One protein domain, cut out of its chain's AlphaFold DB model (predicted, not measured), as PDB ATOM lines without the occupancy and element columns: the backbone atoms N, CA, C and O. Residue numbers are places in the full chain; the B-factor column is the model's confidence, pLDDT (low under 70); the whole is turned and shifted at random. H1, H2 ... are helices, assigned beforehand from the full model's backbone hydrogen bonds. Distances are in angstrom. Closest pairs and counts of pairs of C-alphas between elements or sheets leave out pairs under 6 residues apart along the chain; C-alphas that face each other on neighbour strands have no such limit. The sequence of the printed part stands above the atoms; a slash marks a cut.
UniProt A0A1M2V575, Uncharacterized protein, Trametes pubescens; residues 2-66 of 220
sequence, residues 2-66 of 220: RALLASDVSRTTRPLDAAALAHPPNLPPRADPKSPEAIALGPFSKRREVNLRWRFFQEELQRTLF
ATOM      1  N   ARG A   2     360.283 270.492 248.418       93.88
ATOM      2  CA  ARG A   2     359.211 270.107 247.472       93.88
ATOM      3  C   ARG A   2     358.223 269.071 248.033       93.88
ATOM      4  O   ARG A   2     357.021 269.275 247.938       93.88
ATOM      5  N   ALA A   3     358.734 268.018 248.674       95.31
ATOM      6  CA  ALA A   3     357.905 266.985 249.300       95.31
ATOM      7  C   ALA A   3     356.977 267.525 250.406       95.31
ATOM      8  O   ALA A   3     355.850 267.063 250.520       95.31
ATOM      9  N   LEU A   4     357.410 268.535 251.173       95.44
ATOM     10  CA  LEU A   4     356.589 269.157 252.223       95.44
ATOM     11  C   LEU A   4     355.466 270.026 251.639       95.44
ATOM     12  O   LEU A   4     354.365 270.053 252.174       95.44
ATOM     13  N   LEU A   5     355.727 270.722 250.531       96.25
ATOM     14  CA  LEU A   5     354.716 271.556 249.873       96.25
ATOM     15  C   LEU A   5     353.657 270.715 249.141       96.25
ATOM     16  O   LEU A   5     352.483 271.090 249.089       96.25
ATOM     17  N   ALA A   6     354.075 269.577 248.584       96.06
ATOM     18  CA  ALA A   6     353.209 268.665 247.844       96.06
ATOM     19  C   ALA A   6     352.447 267.674 248.739       96.06
ATOM     20  O   ALA A   6     351.496 267.060 248.270       96.06
ATOM     21  N   SER A   7     352.846 267.501 250.003       95.31
ATOM     22  CA  SER A   7     352.176 266.579 250.919       95.31
ATOM     23  C   SER A   7     351.045 267.254 251.694       95.31
ATOM     24  O   SER A   7     351.166 268.354 252.231       95.31
ATOM     25  N   ASP A   8     349.946 266.526 251.773       94.25
ATOM     26  CA  ASP A   8     348.729 266.766 252.536       94.25
ATOM     27  C   ASP A   8     348.954 266.669 254.053       94.25
ATOM     28  O   ASP A   8     348.264 267.321 254.833       94.25
ATOM     29  N   VAL A   9     349.974 265.926 254.484       93.94
ATOM     30  CA  VAL A   9     350.311 265.744 255.900       93.94
ATOM     31  C   VAL A   9     350.986 266.981 256.493       93.94
ATOM     32  O   VAL A   9     350.676 267.406 257.607       93.94
ATOM     33  N   SER A  10     351.934 267.559 255.757       94.69
ATOM     34  CA  SER A  10     352.732 268.698 256.215       94.69
ATOM     35  C   SER A  10     352.032 270.035 256.030       94.69
ATOM     36  O   SER A  10     352.596 271.044 256.428       94.69
ATOM     37  N   ARG A  11     350.829 270.097 255.458       94.44
ATOM     38  CA  ARG A  11     350.136 271.373 255.243       94.44
ATOM     39  C   ARG A  11     348.887 271.497 256.099       94.44
ATOM     40  O   ARG A  11     348.229 270.529 256.472       94.44
ATOM     41  N   THR A  12     348.587 272.735 256.473       94.00
ATOM     42  CA  THR A  12     347.302 273.094 257.093       94.00
ATOM     43  C   THR A  12     346.213 273.322 256.045       94.00
ATOM     44  O   THR A  12     345.032 273.308 256.369       94.00
ATOM     45  N   THR A  13     346.620 273.515 254.791       94.31
ATOM     46  CA  THR A  13     345.783 273.780 253.618       94.31
ATOM     47  C   THR A  13     345.988 272.691 252.557       94.31
ATOM     48  O   THR A  13     346.787 271.772 252.745       94.31
ATOM     49  N   ARG A  14     345.251 272.768 251.441       94.62
ATOM     50  CA  ARG A  14     345.313 271.784 250.350       94.62
ATOM     51  C   ARG A  14     346.745 271.640 249.807       94.62
ATOM     52  O   ARG A  14     347.336 272.678 249.515       94.62
ATOM     53  N   PRO A  15     347.272 270.413 249.597       95.50
ATOM     54  CA  PRO A  15     348.607 270.174 249.036       95.50
ATOM     55  C   PRO A  15     348.828 270.880 247.695       95.50
ATOM     56  O   PRO A  15     347.881 271.123 246.944       95.50
ATOM     57  N   LEU A  16     350.082 271.252 247.421       95.75
ATOM     58  CA  LEU A  16     350.420 272.062 246.255       95.75
ATOM     59  C   LEU A  16     350.625 271.141 245.062       95.75
ATOM     60  O   LEU A  16     351.367 270.164 245.156       95.75
ATOM     61  N   ASP A  17     349.992 271.472 243.943       96.12
ATOM     62  CA  ASP A  17     350.156 270.696 242.723       96.12
ATOM     63  C   ASP A  17     351.584 270.831 242.162       96.12
ATOM     64  O   ASP A  17     352.254 271.859 242.310       96.12
ATOM     65  N   ALA A  18     352.056 269.789 241.479       93.56
ATOM     66  CA  ALA A  18     353.353 269.784 240.821       93.56
ATOM     67  C   ALA A  18     353.458 270.883 239.753       93.56
ATOM     68  O   ALA A  18     354.533 271.466 239.600       93.56
ATOM     69  N   ALA A  19     352.354 271.197 239.066       94.88
ATOM     70  CA  ALA A  19     352.289 272.307 238.121       94.88
ATOM     71  C   ALA A  19     352.473 273.661 238.825       94.88
ATOM     72  O   ALA A  19     353.284 274.474 238.387       94.88
ATOM     73  N   ALA A  20     351.816 273.856 239.974       95.00
ATOM     74  CA  ALA A  20     351.898 275.085 240.762       95.00
ATOM     75  C   ALA A  20     353.288 275.319 241.388       95.00
ATOM     76  O   ALA A  20     353.685 276.458 241.622       95.00
ATOM     77  N   LEU A  21     354.060 274.251 241.627       93.12
ATOM     78  CA  LEU A  21     355.467 274.347 242.034       93.12
ATOM     79  C   LEU A  21     356.374 274.893 240.919       93.12
ATOM     80  O   LEU A  21     357.382 275.531 241.217       93.12
ATOM     81  N   ALA A  22     356.047 274.624 239.653       91.88
ATOM     82  CA  ALA A  22     356.792 275.146 238.508       91.88
ATOM     83  C   ALA A  22     356.316 276.558 238.121       91.88
ATOM     84  O   ALA A  22     357.145 277.444 237.888       91.88
ATOM     85  N   HIS A  23     354.995 276.755 238.104       92.25
ATOM     86  CA  HIS A  23     354.315 277.985 237.701       92.25
ATOM     87  C   HIS A  23     353.228 278.333 238.729       92.25
ATOM     88  O   HIS A  23     352.123 277.791 238.663       92.25
ATOM     89  N   PRO A  24     353.538 279.197 239.711       94.75
ATOM     90  CA  PRO A  24     352.573 279.610 240.717       94.75
ATOM     91  C   PRO A  24     351.292 280.202 240.109       94.75
ATOM     92  O   PRO A  24     351.377 281.027 239.198       94.75
ATOM     93  N   PRO A  25     350.106 279.844 240.630       92.88
ATOM     94  CA  PRO A  25     348.826 280.260 240.052       92.88
ATOM     95  C   PRO A  25     348.524 281.753 240.240       92.88
ATOM     96  O   PRO A  25     347.650 282.290 239.574       92.88
ATOM     97  N   ASN A  26     349.221 282.426 241.158       90.12
ATOM     98  CA  ASN A  26     349.083 283.860 241.403       90.12
ATOM     99  C   ASN A  26     350.008 284.715 240.518       90.12
ATOM    100  O   ASN A  26     350.071 285.933 240.703       90.12
ATOM    101  N   LEU A  27     350.752 284.104 239.588       90.81
ATOM    102  CA  LEU A  27     351.523 284.865 238.616       90.81
ATOM    103  C   LEU A  27     350.572 285.587 237.648       90.81
ATOM    104  O   LEU A  27     349.650 284.964 237.124       90.81
ATOM    105  N   PRO A  28     350.787 286.890 237.380       94.12
ATOM    106  CA  PRO A  28     350.044 287.593 236.340       94.12
ATOM    107  C   PRO A  28     350.271 286.912 234.986       94.12
ATOM    108  O   PRO A  28     351.387 286.438 234.759       94.12
ATOM    109  N   PRO A  29     349.303 286.944 234.052       92.44
ATOM    110  CA  PRO A  29     349.498 286.376 232.720       92.44
ATOM    111  C   PRO A  29     350.716 286.987 232.014       92.44
ATOM    112  O   PRO A  29     351.460 286.272 231.352       92.44
ATOM    113  N   ARG A  30     351.020 288.269 232.268       93.88
ATOM    114  CA  ARG A  30     352.259 288.941 231.840       93.88
ATOM    115  C   ARG A  30     353.577 288.247 232.227       93.88
ATOM    116  O   ARG A  30     354.607 288.535 231.617       93.88
ATOM    117  N   ALA A  31     353.590 287.394 233.251       92.94
ATOM    118  CA  ALA A  31     354.780 286.622 233.608       92.94
ATOM    119  C   ALA A  31     355.153 285.614 232.510       92.94
ATOM    120  O   ALA A  31     356.335 285.322 232.337       92.94
ATOM    121  N   ASP A  32     354.172 285.144 231.735       92.12
ATOM    122  CA  ASP A  32     354.419 284.285 230.589       92.12
ATOM    123  C   ASP A  32     354.831 285.141 229.384       92.12
ATOM    124  O   ASP A  32     354.039 285.965 228.914       92.12
ATOM    125  N   PRO A  33     356.031 284.934 228.809       92.00
ATOM    126  CA  PRO A  33     356.528 285.756 227.703       92.00
ATOM    127  C   PRO A  33     355.713 285.583 226.414       92.00
ATOM    128  O   PRO A  33     355.798 286.413 225.517       92.00
ATOM    129  N   LYS A  34     354.927 284.504 226.318       94.06
ATOM    130  CA  LYS A  34     354.029 284.215 225.191       94.06
ATOM    131  C   LYS A  34     352.623 284.793 225.378       94.06
ATOM    132  O   LYS A  34     351.792 284.645 224.487       94.06
ATOM    133  N   SER A  35     352.326 285.391 226.531       95.88
ATOM    134  CA  SER A  35     351.009 285.973 226.787       95.88
ATOM    135  C   SER A  35     350.797 287.242 225.949       95.88
ATOM    136  O   SER A  35     351.751 287.988 225.707       95.88
ATOM    137  N   PRO A  36     349.552 287.551 225.540       97.44
ATOM    138  CA  PRO A  36     349.255 288.784 224.810       97.44
ATOM    139  C   PRO A  36     349.614 290.033 225.627       97.44
ATOM    140  O   PRO A  36     350.046 291.035 225.069       97.44
ATOM    141  N   GLU A  37     349.508 289.963 226.957       96.44
ATOM    142  CA  GLU A  37     349.864 291.063 227.853       96.44
ATOM    143  C   GLU A  37     351.381 291.314 227.886       96.44
ATOM    144  O   GLU A  37     351.815 292.466 227.886       96.44
ATOM    145  N   ALA A  38     352.202 290.257 227.863       96.88
ATOM    146  CA  ALA A  38     353.652 290.395 227.739       96.88
ATOM    147  C   ALA A  38     354.067 290.927 226.361       96.88
ATOM    148  O   ALA A  38     355.037 291.675 226.277       96.88
ATOM    149  N   ILE A  39     353.331 290.590 225.297       97.00
ATOM    150  CA  ILE A  39     353.572 291.133 223.952       97.00
ATOM    151  C   ILE A  39     353.197 292.622 223.900       97.00
ATOM    152  O   ILE A  39     353.962 293.422 223.369       97.00
ATOM    153  N   ALA A  40     352.063 293.011 224.493       97.81
ATOM    154  CA  ALA A  40     351.570 294.388 224.472       97.81
ATOM    155  C   ALA A  40     352.360 295.338 225.390       97.81
ATOM    156  O   ALA A  40     352.657 296.466 225.005       97.81
ATOM    157  N   LEU A  41     352.698 294.903 226.611       96.88
ATOM    158  CA  LEU A  41     353.341 295.746 227.631       96.88
ATOM    159  C   LEU A  41     354.838 295.455 227.815       96.88
ATOM    160  O   LEU A  41     355.503 296.123 228.612       96.88
ATOM    161  N   GLY A  42     355.367 294.432 227.148       96.56
ATOM    162  CA  GLY A  42     356.696 293.874 227.388       96.56
ATOM    163  C   GLY A  42     356.724 292.881 228.568       96.56
ATOM    164  O   GLY A  42     355.964 293.038 229.536       96.56
ATOM    165  N   PRO A  43     357.615 291.872 228.542       96.06
ATOM    166  CA  PRO A  43     357.728 290.874 229.604       96.06
ATOM    167  C   PRO A  43     358.226 291.490 230.918       96.06
ATOM    168  O   PRO A  43     358.848 292.556 230.945       96.06
ATOM    169  N   PHE A  44     357.977 290.811 232.040       95.56
ATOM    170  CA  PHE A  44     358.572 291.230 233.308       95.56
ATOM    171  C   PHE A  44     360.097 291.108 233.296       95.56
ATOM    172  O   PHE A  44     360.677 290.195 232.714       95.56
ATOM    173  N   SER A  45     360.758 292.017 234.016       96.00
ATOM    174  CA  SER A  45     362.176 291.856 234.320       96.00
ATOM    175  C   SER A  45     362.392 290.613 235.190       96.00
ATOM    176  O   SER A  45     361.576 290.306 236.065       96.00
ATOM    177  N   LYS A  46     363.538 289.938 235.017       94.44
ATOM    178  CA  LYS A  46     363.906 288.736 235.793       94.44
ATOM    179  C   LYS A  46     363.758 288.950 237.306       94.44
ATOM    180  O   LYS A  46     363.256 288.087 238.017       94.44
ATOM    181  N   ARG A  47     364.133 290.135 237.808       96.69
ATOM    182  CA  ARG A  47     364.000 290.495 239.233       96.69
ATOM    183  C   ARG A  47     362.542 290.503 239.695       96.69
ATOM    184  O   ARG A  47     362.250 290.026 240.788       96.69
ATOM    185  N   ARG A  48     361.626 291.049 238.889       95.25
ATOM    186  CA  ARG A  48     360.200 291.112 239.238       95.25
ATOM    187  C   ARG A  48     359.573 289.721 239.258       95.25
ATOM    188  O   ARG A  48     358.817 289.428 240.178       95.25
ATOM    189  N   GLU A  49     359.937 288.866 238.309       94.19
ATOM    190  CA  GLU A  49     359.496 287.469 238.277       94.19
ATOM    191  C   GLU A  49     359.973 286.692 239.514       94.19
ATOM    192  O   GLU A  49     359.163 286.084 240.215       94.19
ATOM    193  N   VAL A  50     361.269 286.775 239.838       95.12
ATOM    194  CA  VAL A  50     361.842 286.138 241.035       95.12
ATOM    195  C   VAL A  50     361.152 286.637 242.304       95.12
ATOM    196  O   VAL A  50     360.783 285.825 243.149       95.12
ATOM    197  N   ASN A  51     360.909 287.945 242.425       96.12
ATOM    198  CA  ASN A  51     360.216 288.514 243.580       96.12
ATOM    199  C   ASN A  51     358.779 287.993 243.721       96.12
ATOM    200  O   ASN A  51     358.345 287.712 244.837       96.12
ATOM    201  N   LEU A  52     358.035 287.863 242.616       95.31
ATOM    202  CA  LEU A  52     356.673 287.321 242.636       95.31
ATOM    203  C   LEU A  52     356.664 285.848 243.058       95.31
ATOM    204  O   LEU A  52     355.930 285.481 243.974       95.31
ATOM    205  N   ARG A  53     357.536 285.026 242.458       95.44
ATOM    206  CA  ARG A  53     357.689 283.612 242.833       95.44
ATOM    207  C   ARG A  53     358.099 283.471 244.301       95.44
ATOM    208  O   ARG A  53     357.537 282.654 245.022       95.44
ATOM    209  N   TRP A  54     359.043 284.288 244.764       96.06
ATOM    210  CA  TRP A  54     359.489 284.291 246.158       96.06
ATOM    211  C   TRP A  54     358.348 284.597 247.127       96.06
ATOM    212  O   TRP A  54     358.173 283.859 248.093       96.06
ATOM    213  N   ARG A  55     357.545 285.637 246.859       96.75
ATOM    214  CA  ARG A  55     356.378 285.986 247.689       96.75
ATOM    215  C   ARG A  55     355.396 284.825 247.793       96.75
ATOM    216  O   ARG A  55     355.038 284.447 248.902       96.75
ATOM    217  N   PHE A  56     355.056 284.211 246.660       96.19
ATOM    218  CA  PHE A  56     354.205 283.023 246.640       96.19
ATOM    219  C   PHE A  56     354.758 281.906 247.535       96.19
ATOM    220  O   PHE A  56     354.055 281.393 248.399       96.19
ATOM    221  N   PHE A  57     356.036 281.551 247.376       96.12
ATOM    222  CA  PHE A  57     356.613 280.474 248.177       96.12
ATOM    223  C   PHE A  57     356.737 280.830 249.657       96.12
ATOM    224  O   PHE A  57     356.584 279.943 250.487       96.12
ATOM    225  N   GLN A  58     356.967 282.094 250.014       96.69
ATOM    226  CA  GLN A  58     356.962 282.528 251.413       96.69
ATOM    227  C   GLN A  58     355.582 282.358 252.058       96.69
ATOM    228  O   GLN A  58     355.486 281.804 253.152       96.69
ATOM    229  N   GLU A  59     354.513 282.747 251.363       96.69
ATOM    230  CA  GLU A  59     353.136 282.537 251.828       96.69
ATOM    231  C   GLU A  59     352.812 281.042 251.982       96.69
ATOM    232  O   GLU A  59     352.219 280.619 252.977       96.69
ATOM    233  N   GLU A  60     353.252 280.215 251.034       96.12
ATOM    234  CA  GLU A  60     353.054 278.766 251.097       96.12
ATOM    235  C   GLU A  60     353.887 278.088 252.195       96.12
ATOM    236  O   GLU A  60     353.426 277.147 252.851       96.12
ATOM    237  N   LEU A  61     355.091 278.595 252.472       95.62
ATOM    238  CA  LEU A  61     355.928 278.120 253.573       95.62
ATOM    239  C   LEU A  61     355.302 278.410 254.939       95.62
ATOM    240  O   LEU A  61     355.362 277.548 255.811       95.62
ATOM    241  N   GLN A  62     354.634 279.552 255.117       96.44
ATOM    242  CA  GLN A  62     353.918 279.867 256.364       96.44
ATOM    243  C   GLN A  62     352.760 278.896 256.654       96.44
ATOM    244  O   GLN A  62     352.366 278.713 257.804       96.44
ATOM    245  N   ARG A  63     352.223 278.241 255.618       96.19
ATOM    246  CA  ARG A  63     351.149 277.234 255.719       96.19
ATOM    247  C   ARG A  63     351.674 275.807 255.882       96.19
ATOM    248  O   ARG A  63     350.886 274.856 255.944       96.19
ATOM    249  N   THR A  64     352.994 275.646 255.915       96.56
ATOM    250  CA  THR A  64     353.669 274.354 255.971       96.56
ATOM    251  C   THR A  64     354.188 274.099 257.381       96.56
ATOM    252  O   THR A  64     354.852 274.928 257.993       96.56
ATOM    253  N   LEU A  65     353.876 272.924 257.909       95.88
ATOM    254  CA  LEU A  65     354.409 272.392 259.151       95.88
ATOM    255  C   LEU A  65     355.807 271.846 258.881       95.88
ATOM    256  O   LEU A  65     356.019 271.065 257.948       95.88
ATOM    257  N   PHE A  66     356.760 272.258 259.707       95.69
ATOM    258  CA  PHE A  66     358.149 271.858 259.550       95.69
ATOM    259  C   PHE A  66     358.432 270.568 260.319       95.69
ATOM    260  O   PHE A  66     357.956 270.410 261.446       95.69
TER     261      PHE A  66
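This is residues 2 to 66 of the 220 residues of an uncharacterized protein of Trametes pubescens (UniProt A0A1M2V575). Look first for one long helix, H4, running lengthwise through most of a rod-like outline, and then for a winding strip of loops and three short helices, H1, H2 and H3, drawn out alongside it. The strip starts with H1 near the last residues of H4, passes through H2, and reaches H3 beyond the first residues of H4, where a tight link turns the chain back into H4, like a long, loose U. You have 65 printed residues with four named helices, in the order H1, H2, H3, H4, and no named strand; the class is all helix. The whole is loose, with a radius of gyration of the C-alphas of 13.7 A, and the C-alphas span 42 by 18 by 15 A.

Find C-alpha 46 at (363.906, 288.736, 235.793); from there H4, residues 46 to 62, runs 24.5 A to C-alpha 62 at (353.918, 279.867, 256.364). Just before it in the chain is H3, residues 36 to 41, 8.6 A from first to last C-alpha. Go back further to H2, residues 18 to 22, 6.8 A long. The printed part opens with H1, residues 2 to 6, 6.2 A from C-alpha 2 at (359.211, 270.107, 247.472) to C-alpha 6.

Begin at H4, which touches no helix. Near its last residues, H1 and H4 are close but not clearly touching; their closest C-alphas, those of Leu 5 and Glu 60, are 7.5 A apart. H1 and H2 are also close but not clearly touching, and here the closest C-alphas are those of Ala 6 and Ala 18, at 7.1 A. H2 and H4 are apart, as are H3 and H4, H2 and H3, and H1 and H3. Check the backbone O and N atoms: in H1, H3 and H4 every O i to N i+4 pair is within hydrogen-bond range, while in H2 it is 0 of 1, beside 2 of 2 O i to N i+3 pairs.

The two C-alphas farthest apart, those of Val 9 and Ala 40, are 42.5 A from each other, yet those of Arg 2 and Phe 66, the first and last printed, are 12.3 A apart. The link from H1 to H2, with 11 residues, is long, and so is the one from H2 to H3, residues 23 to 35, with 13; the link from H3 to H4, with 4, is tight. The printed part has no cut. In the B-factor column of this model the mean pLDDT of the printed part is 95.0, and no printed residue is under 70.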